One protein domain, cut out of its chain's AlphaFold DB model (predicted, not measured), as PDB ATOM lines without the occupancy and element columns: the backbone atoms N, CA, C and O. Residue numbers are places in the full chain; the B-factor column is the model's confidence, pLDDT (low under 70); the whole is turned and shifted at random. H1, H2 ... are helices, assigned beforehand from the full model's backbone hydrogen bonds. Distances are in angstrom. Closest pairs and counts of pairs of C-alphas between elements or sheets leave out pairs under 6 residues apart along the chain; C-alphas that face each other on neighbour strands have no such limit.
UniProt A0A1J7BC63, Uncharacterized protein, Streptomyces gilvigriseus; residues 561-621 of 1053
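AT A GLANCE: This is residues 561 to 621 of the 1053 residues of an uncharacterized protein of Streptomyces gilvigriseus (UniProt A0A1J7BC63). Two short helices, H2 and H3, fold back on each other as a helical hairpin, and the longest helix, H1, runs crosswise at the end of this hairpin where H2 ends and H3 begins, only loosely joined to it. From the far end of H1 the link of residues 575 to 589 swings out in a wide loop and folds back to the start of H2, so that this loop makes much of the length of the model. The printed part has 61 residues with three named helices, in the order H1, H2, H3, and no named strand; the class is all helix, though under half of the residues, 27 of 61, are in named elements. The whole is compact, with a radius of gyration of the C-alphas of 11.5 A, and the C-alphas span 33 by 24 by 18 A.

IN THESE COORDINATES: The printed part begins at Glu 561, and H1 follows as residues 565 to 574, from C-alpha 565 at (24.676, -32.891, 39.655) to C-alpha 574 at (35.604, -35.636, 48.353), a length of 14.2 A. H2 is residues 590 to 597 and is 10.4 A long; its first C-alpha, that of Arg 590, is at (31.743, -24.707, 28.581). H3 is residues 611 to 619, 12.3 A long, and ends with C-alpha 619 at (37.974, -20.671, 32.872).

HOW THE PARTS SIT: H1 is close to H2 but not clearly touching it, with 2 pairs of C-alphas within 8 A; the closest C-alphas, those of Val 566 and Leu 596, are 6.0 A apart. Their lines are about perpendicular, at 87 degrees. H1 and H3 are near each other, with no pair of C-alphas within 8 A but 6 pairs within 10 A. H2 and H3 touch, and their closest C-alphas, those of Ala 593 and Cys 617, are 5.8 A apart. They form a helical hairpin and run opposite ways at a steep tilt of 36 degrees, only just past shallow. In H1, H2 and H3 every O i to N i+4 pair is within hydrogen-bond range.

THE WHOLE: The two C-alphas farthest apart, those of Asp 580 and Leu 600, are 33.3 A apart. The printed part has no cut. Both links between the helices are long: 15 residues, 575 to 589, from H1 to H2, and 13 residues, 598 to 610, from H2 to H3. The mean pLDDT of the printed part is 87.6; residue 578 and residues 580 to 582 are under 70.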
ATOM      1  N   GLU A 561      17.312 -35.560  39.977       82.50
ATOM      2  CA  GLU A 561      18.527 -36.269  39.543       82.50
ATOM      3  C   GLU A 561      19.468 -35.315  38.802       82.50
ATOM      4  O   GLU A 561      20.655 -35.263  39.099       82.50
ATOM      5  N   GLU A 562      18.902 -34.514  37.896       88.56
ATOM      6  CA  GLU A 562      19.618 -33.474  37.162       88.56
ATOM      7  C   GLU A 562      20.126 -32.350  38.091       88.56
ATOM      8  O   GLU A 562      21.208 -31.814  37.849       88.56
ATOM      9  N   GLY A 563      19.365 -31.990  39.134       86.44
ATOM     10  CA  GLY A 563      19.704 -30.954  40.121       86.44
ATOM     11  C   GLY A 563      20.782 -31.394  41.111       86.44
ATOM     12  O   GLY A 563      21.632 -30.597  41.488       86.44
ATOM     13  N   ALA A 564      20.830 -32.686  41.442       87.75
ATOM     14  CA  ALA A 564      21.863 -33.277  42.289       87.75
ATOM     15  C   ALA A 564      23.274 -33.211  41.678       87.75
ATOM     16  O   ALA A 564      24.240 -33.503  42.375       87.75
ATOM     17  N   GLY A 565      23.417 -32.839  40.398       92.88
ATOM     18  CA  GLY A 565      24.676 -32.891  39.655       92.88
ATOM     19  C   GLY A 565      25.848 -32.194  40.352       92.88
ATOM     20  O   GLY A 565      26.904 -32.803  40.494       92.88
ATOM     21  N   VAL A 566      25.676 -30.960  40.846       94.50
ATOM     22  CA  VAL A 566      26.772 -30.227  41.521       94.50
ATOM     23  C   VAL A 566      27.154 -30.886  42.843       94.50
ATOM     24  O   VAL A 566      28.338 -31.116  43.083       94.50
ATOM     25  N   ALA A 567      26.175 -31.230  43.683       91.44
ATOM     26  CA  ALA A 567      26.434 -31.905  44.954       91.44
ATOM     27  C   ALA A 567      27.057 -33.295  44.755       91.44
ATOM     28  O   ALA A 567      27.950 -33.679  45.504       91.44
ATOM     29  N   ALA A 568      26.632 -34.025  43.724       92.38
ATOM     30  CA  ALA A 568      27.174 -35.331  43.381       92.38
ATOM     31  C   ALA A 568      28.611 -35.241  42.852       92.38
ATOM     32  O   ALA A 568      29.435 -36.071  43.219       92.38
ATOM     33  N   VAL A 569      28.930 -34.237  42.024       94.88
ATOM     34  CA  VAL A 569      30.310 -33.987  41.575       94.88
ATOM     35  C   VAL A 569      31.189 -33.581  42.755       94.88
ATOM     36  O   VAL A 569      32.294 -34.101  42.867       94.88
ATOM     37  N   GLN A 570      30.703 -32.716  43.652       95.06
ATOM     38  CA  GLN A 570      31.429 -32.352  44.871       95.06
ATOM     39  C   GLN A 570      31.731 -33.587  45.726       95.06
ATOM     40  O   GLN A 570      32.892 -33.827  46.034       95.06
ATOM     41  N   GLU A 571      30.732 -34.414  46.040       94.94
ATOM     42  CA  GLU A 571      30.978 -35.616  46.847       94.94
ATOM     43  C   GLU A 571      31.897 -36.604  46.118       94.94
ATOM     44  O   GLU A 571      32.760 -37.212  46.736       94.94
ATOM     45  N   LEU A 572      31.793 -36.740  44.790       93.88
ATOM     46  CA  LEU A 572      32.725 -37.569  44.026       93.88
ATOM     47  C   LEU A 572      34.178 -37.073  44.163       93.88
ATOM     48  O   LEU A 572      35.087 -37.903  44.202       93.88
ATOM     49  N   ARG A 573      34.401 -35.749  44.267       92.88
ATOM     50  CA  ARG A 573      35.726 -35.155  44.545       92.88
ATOM     51  C   ARG A 573      36.185 -35.501  45.955       92.88
ATOM     52  O   ARG A 573      37.315 -35.938  46.113       92.88
ATOM     53  N   ASP A 574      35.300 -35.372  46.939       92.94
ATOM     54  CA  ASP A 574      35.604 -35.636  48.353       92.94
ATOM     55  C   ASP A 574      35.839 -37.134  48.645       92.94
ATOM     56  O   ASP A 574      36.459 -37.507  49.643       92.94
ATOM     57  N   LEU A 575      35.339 -38.022  47.779       93.44
ATOM     58  CA  LEU A 575      35.592 -39.465  47.820       93.44
ATOM     59  C   LEU A 575      36.869 -39.882  47.063       93.44
ATOM     60  O   LEU A 575      37.340 -41.011  47.244       93.44
ATOM     61  N   ALA A 576      37.432 -39.016  46.217       89.56
ATOM     62  CA  ALA A 576      38.689 -39.282  45.522       89.56
ATOM     63  C   ALA A 576      39.872 -39.315  46.522       89.56
ATOM     64  O   ALA A 576      39.778 -38.767  47.618       89.56
ATOM     65  N   PRO A 577      40.969 -40.031  46.224       76.75
ATOM     66  CA  PRO A 577      42.088 -40.167  47.158       76.75
ATOM     67  C   PRO A 577      42.891 -38.864  47.321       76.75
ATOM     68  O   PRO A 577      43.225 -38.218  46.332       76.75
ATOM     69  N   ASP A 578      43.303 -38.572  48.559       68.81
ATOM     70  CA  ASP A 578      44.229 -37.487  48.928       68.81
ATOM     71  C   ASP A 578      45.699 -37.851  48.625       68.81
ATOM     72  O   ASP A 578      46.565 -37.795  49.496       68.81
ATOM     73  N   GLY A 579      46.001 -38.315  47.410       70.00
ATOM     74  CA  GLY A 579      47.404 -38.448  46.993       70.00
ATOM     75  C   GLY A 579      48.078 -37.072  46.882       70.00
ATOM     76  O   GLY A 579      47.384 -36.064  46.765       70.00
ATOM     77  N   ASP A 580      49.416 -37.028  46.815       61.91
ATOM     78  CA  ASP A 580      50.221 -35.790  46.668       61.91
ATOM     79  C   ASP A 580      49.804 -34.879  45.483       61.91
ATOM     80  O   ASP A 580      50.252 -33.740  45.384       61.91
ATOM     81  N   GLY A 581      48.942 -35.360  44.577       63.00
ATOM     82  CA  GLY A 581      48.379 -34.611  43.449       63.00
ATOM     83  C   GLY A 581      47.031 -33.913  43.694       63.00
ATOM     84  O   GLY A 581      46.544 -33.252  42.780       63.00
ATOM     85  N   GLY A 582      46.416 -34.045  44.877       68.88
ATOM     86  CA  GLY A 582      45.084 -33.494  45.158       68.88
ATOM     87  C   GLY A 582      43.951 -34.130  44.326       68.88
ATOM     88  O   GLY A 582      44.186 -35.022  43.505       68.88
ATOM     89  N   PRO A 583      42.688 -33.708  44.532       70.81
ATOM     90  CA  PRO A 583      41.567 -34.195  43.734       70.81
ATOM     91  C   PRO A 583      41.764 -33.814  42.257       70.81
ATOM     92  O   PRO A 583      42.133 -32.670  41.979       70.81
ATOM     93  N   PRO A 584      41.473 -34.717  41.300       77.50
ATOM     94  CA  PRO A 584      41.725 -34.482  39.880       77.50
ATOM     95  C   PRO A 584      41.090 -33.169  39.408       77.50
ATOM     96  O   PRO A 584      39.940 -32.857  39.745       77.50
ATOM     97  N   GLU A 585      41.844 -32.386  38.639       80.44
ATOM     98  CA  GLU A 585      41.370 -31.122  38.081       80.44
ATOM     99  C   GLU A 585      40.166 -31.379  37.163       80.44
ATOM    100  O   GLU A 585      40.177 -32.271  36.307       80.44
ATOM    101  N   VAL A 586      39.076 -30.634  37.373       74.25
ATOM    102  CA  VAL A 586      37.850 -30.817  36.593       74.25
ATOM    103  C   VAL A 586      37.926 -29.941  35.351       74.25
ATOM    104  O   VAL A 586      37.386 -28.840  35.326       74.25
ATOM    105  N   ALA A 587      38.562 -30.445  34.297       81.38
ATOM    106  CA  ALA A 587      38.439 -29.831  32.980       81.38
ATOM    107  C   ALA A 587      36.989 -29.995  32.485       81.38
ATOM    108  O   ALA A 587      36.605 -31.053  31.977       81.38
ATOM    109  N   LEU A 588      36.160 -28.967  32.689       89.62
ATOM    110  CA  LEU A 588      34.794 -28.909  32.175       89.62
ATOM    111  C   LEU A 588      34.768 -28.214  30.821       89.62
ATOM    112  O   LEU A 588      35.286 -27.113  30.663       89.62
ATOM    113  N   ASP A 589      34.073 -28.811  29.856       91.94
ATOM    114  CA  ASP A 589      33.660 -28.049  28.687       91.94
ATOM    115  C   ASP A 589      32.655 -26.955  29.096       91.94
ATOM    116  O   ASP A 589      31.897 -27.094  30.066       91.94
ATOM    117  N   ARG A 590      32.615 -25.864  28.323       91.31
ATOM    118  CA  ARG A 590      31.743 -24.707  28.581       91.31
ATOM    119  C   ARG A 590      30.267 -25.094  28.738       91.31
ATOM    120  O   ARG A 590      29.561 -24.484  29.539       91.31
ATOM    121  N   GLY A 591      29.786 -26.104  28.007       88.88
ATOM    122  CA  GLY A 591      28.397 -26.568  28.071       88.88
ATOM    123  C   GLY A 591      28.068 -27.292  29.379       88.88
ATOM    124  O   GLY A 591      26.972 -27.113  29.928       88.88
ATOM    125  N   THR A 592      29.013 -28.074  29.901       92.44
ATOM    126  CA  THR A 592      28.912 -28.727  31.211       92.44
ATOM    127  C   THR A 592      29.000 -27.713  32.353       92.44
ATOM    128  O   THR A 592      28.143 -27.731  33.238       92.44
ATOM    129  N   ALA A 593      29.954 -26.775  32.309       94.00
ATOM    130  CA  ALA A 593      30.073 -25.710  33.311       94.00
ATOM    131  C   ALA A 593      28.800 -24.843  33.379       94.00
ATOM    132  O   ALA A 593      28.232 -24.649  34.454       94.00
ATOM    133  N   ALA A 594      28.272 -24.416  32.223       91.69
ATOM    134  CA  ALA A 594      27.039 -23.630  32.147       91.69
ATOM    135  C   ALA A 594      25.812 -24.383  32.683       91.69
ATOM    136  O   ALA A 594      24.935 -23.783  33.309       91.69
ATOM    137  N   TYR A 595      25.738 -25.694  32.443       93.56
ATOM    138  CA  TYR A 595      24.666 -26.531  32.978       93.56
ATOM    139  C   TYR A 595      24.722 -26.600  34.508       93.56
ATOM    140  O   TYR A 595      23.715 -26.355  35.174       93.56
ATOM    141  N   LEU A 596      25.904 -26.878  35.066       94.44
ATOM    142  CA  LEU A 596      26.106 -27.008  36.509       94.44
ATOM    143  C   LEU A 596      25.891 -25.675  37.246       94.44
ATOM    144  O   LEU A 596      25.250 -25.666  38.296       94.44
ATOM    145  N   ALA A 597      26.297 -24.541  36.666       93.75
ATOM    146  CA  ALA A 597      26.063 -23.200  37.222       93.75
ATOM    147  C   ALA A 597      24.565 -22.843  37.379       93.75
ATOM    148  O   ALA A 597      24.175 -22.024  38.220       93.75
ATOM    149  N   ARG A 598      23.689 -23.484  36.594       91.62
ATOM    150  CA  ARG A 598      22.228 -23.297  36.646       91.62
ATOM    151  C   ARG A 598      21.528 -24.171  37.692       91.62
ATOM    152  O   ARG A 598      20.304 -24.104  37.801       91.62
ATOM    153  N   THR A 599      22.272 -24.967  38.459       90.25
ATOM    154  CA  THR A 599      21.744 -25.744  39.594       90.25
ATOM    155  C   THR A 599      21.133 -24.814  40.635       90.25
ATOM    156  O   THR A 599      21.707 -23.767  40.917       90.25
ATOM    157  N   LEU A 600      19.968 -25.152  41.192       85.62
ATOM    158  CA  LEU A 600      19.307 -24.319  42.201       85.62
ATOM    159  C   LEU A 600      20.099 -24.329  43.511       85.62
ATOM    160  O   LEU A 600      20.736 -25.323  43.845       85.62
ATOM    161  N   ARG A 601      20.012 -23.245  44.296       85.44
ATOM    162  CA  ARG A 601      20.707 -23.142  45.596       85.44
ATOM    163  C   ARG A 601      20.378 -24.306  46.530       85.44
ATOM    164  O   ARG A 601      21.249 -24.769  47.253       85.44
ATOM    165  N   THR A 602      19.143 -24.794  46.474       78.94
ATOM    166  CA  THR A 602      18.669 -25.918  47.287       78.94
ATOM    167  C   THR A 602      19.347 -27.247  46.980       78.94
ATOM    168  O   THR A 602      19.336 -28.138  47.823       78.94
ATOM    169  N   ASP A 603      19.940 -27.372  45.794       86.06
ATOM    170  CA  ASP A 603      20.606 -28.588  45.331       86.06
ATOM    171  C   ASP A 603      22.139 -28.465  45.382       86.06
ATOM    172  O   ASP A 603      22.855 -29.421  45.078       86.06
ATOM    173  N   LEU A 604      22.658 -27.296  45.784       88.62
ATOM    174  CA  LEU A 604      24.085 -27.077  45.989       88.62
ATOM    175  C   LEU A 604      24.565 -27.762  47.282       88.62
ATOM    176  O   LEU A 604      23.853 -27.758  48.293       88.62
ATOM    177  N   PRO A 605      25.786 -28.323  47.298       85.25
ATOM    178  CA  PRO A 605      26.365 -28.884  48.511       85.25
ATOM    179  C   PRO A 605      26.533 -27.777  49.562       85.25
ATOM    180  O   PRO A 605      27.102 -26.726  49.287       85.25
ATOM    181  N   GLY A 606      25.984 -27.980  50.761       83.25
ATOM    182  CA  GLY A 606      26.031 -26.962  51.820       83.25
ATOM    183  C   GLY A 606      25.265 -25.671  51.495       83.25
ATOM    184  O   GLY A 606      25.503 -24.657  52.140       83.25
ATOM    185  N   ALA A 607      24.381 -25.682  50.487       82.88
ATOM    186  CA  ALA A 607      23.697 -24.493  49.966       82.88
ATOM    187  C   ALA A 607      24.645 -23.369  49.481       82.88
ATOM    188  O   ALA A 607      24.226 -22.211  49.375       82.88
ATOM    189  N   ALA A 608      25.895 -23.723  49.159       89.62
ATOM    190  CA  ALA A 608      26.951 -22.826  48.706       89.62
ATOM    191  C   ALA A 608      27.522 -23.287  47.357       89.62
ATOM    192  O   ALA A 608      27.540 -24.475  47.038       89.62
ATOM    193  N   VAL A 609      27.974 -22.334  46.544       92.00
ATOM    194  CA  VAL A 609      28.649 -22.630  45.276       92.00
ATOM    195  C   VAL A 609      30.066 -23.130  45.583       92.00
ATOM    196  O   VAL A 609      30.811 -22.397  46.225       92.00
ATOM    197  N   PRO A 610      30.463 -24.342  45.146       93.69
ATOM    198  CA  PRO A 610      31.824 -24.824  45.367       93.69
ATOM    199  C   PRO A 610      32.871 -24.020  44.592       93.69
ATOM    200  O   PRO A 610      32.654 -23.704  43.420       93.69
ATOM    201  N   ASP A 611      34.048 -23.822  45.186       93.62
ATOM    202  CA  ASP A 611      35.157 -23.081  44.568       93.62
ATOM    203  C   ASP A 611      35.556 -23.635  43.192       93.62
ATOM    204  O   ASP A 611      35.834 -22.871  42.266       93.62
ATOM    205  N   TRP A 612      35.526 -24.962  43.017       93.94
ATOM    206  CA  TRP A 612      35.843 -25.589  41.728       93.94
ATOM    207  C   TRP A 612      34.830 -25.230  40.636       93.94
ATOM    208  O   TRP A 612      35.203 -25.150  39.468       93.94
ATOM    209  N   LEU A 613      33.557 -25.005  40.986       94.62
ATOM    210  CA  LEU A 613      32.532 -24.621  40.018       94.62
ATOM    211  C   LEU A 613      32.708 -23.155  39.612       94.62
ATOM    212  O   LEU A 613      32.594 -22.845  38.426       94.62
ATOM    213  N   SER A 614      33.035 -22.276  40.562       94.69
ATOM    214  CA  SER A 614      33.397 -20.881  40.278       94.69
ATOM    215  C   SER A 614      34.643 -20.786  39.394       94.69
ATOM    216  O   SER A 614      34.632 -20.054  38.403       94.69
ATOM    217  N   ALA A 615      35.685 -21.572  39.690       93.88
ATOM    218  CA  ALA A 615      36.888 -21.667  38.862       93.88
ATOM    219  C   ALA A 615      36.561 -22.158  37.442       93.88
ATOM    220  O   ALA A 615      36.852 -21.460  36.476       93.88
ATOM    221  N   ALA A 616      35.830 -23.270  37.309       93.12
ATOM    222  CA  ALA A 616      35.444 -23.805  36.004       93.12
ATOM    223  C   ALA A 616      34.561 -22.839  35.190       93.12
ATOM    224  O   ALA A 616      34.670 -22.781  33.966       93.12
ATOM    225  N   CYS A 617      33.688 -22.060  35.841       94.12
ATOM    226  CA  CYS A 617      32.916 -21.015  35.164       94.12
ATOM    227  C   CYS A 617      33.827 -19.896  34.655       94.12
ATOM    228  O   CYS A 617      33.680 -19.477  33.508       94.12
ATOM    229  N   ARG A 618      34.795 -19.455  35.466       94.56
ATOM    230  CA  ARG A 618      35.773 -18.430  35.086       94.56
ATOM    231  C   ARG A 618      36.623 -18.875  33.898       94.56
ATOM    232  O   ARG A 618      36.708 -18.138  32.918       94.56
ATOM    233  N   ASP A 619      37.154 -20.094  33.944       92.75
ATOM    234  CA  ASP A 619      37.974 -20.671  32.872       92.75
ATOM    235  C   ASP A 619      37.169 -20.850  31.575       92.75
ATOM    236  O   ASP A 619      37.683 -20.661  30.473       92.75
ATOM    237  N   ALA A 620      35.868 -21.135  31.691       90.94
ATOM    238  CA  ALA A 620      34.950 -21.222  30.561       90.94
ATOM    239  C   ALA A 620      34.429 -19.858  30.061       90.94
ATOM    240  O   ALA A 620      33.660 -19.829  29.092       90.94
ATOM    241  N   GLY A 621      34.796 -18.738  30.701       93.75
ATOM    242  CA  GLY A 621      34.295 -17.395  30.389       93.75
ATOM    243  C   GLY A 621      32.793 -17.224  30.655       93.75
ATOM    244  O   GLY A 621      32.085 -16.623  29.843       93.75
TER     245      GLY A 621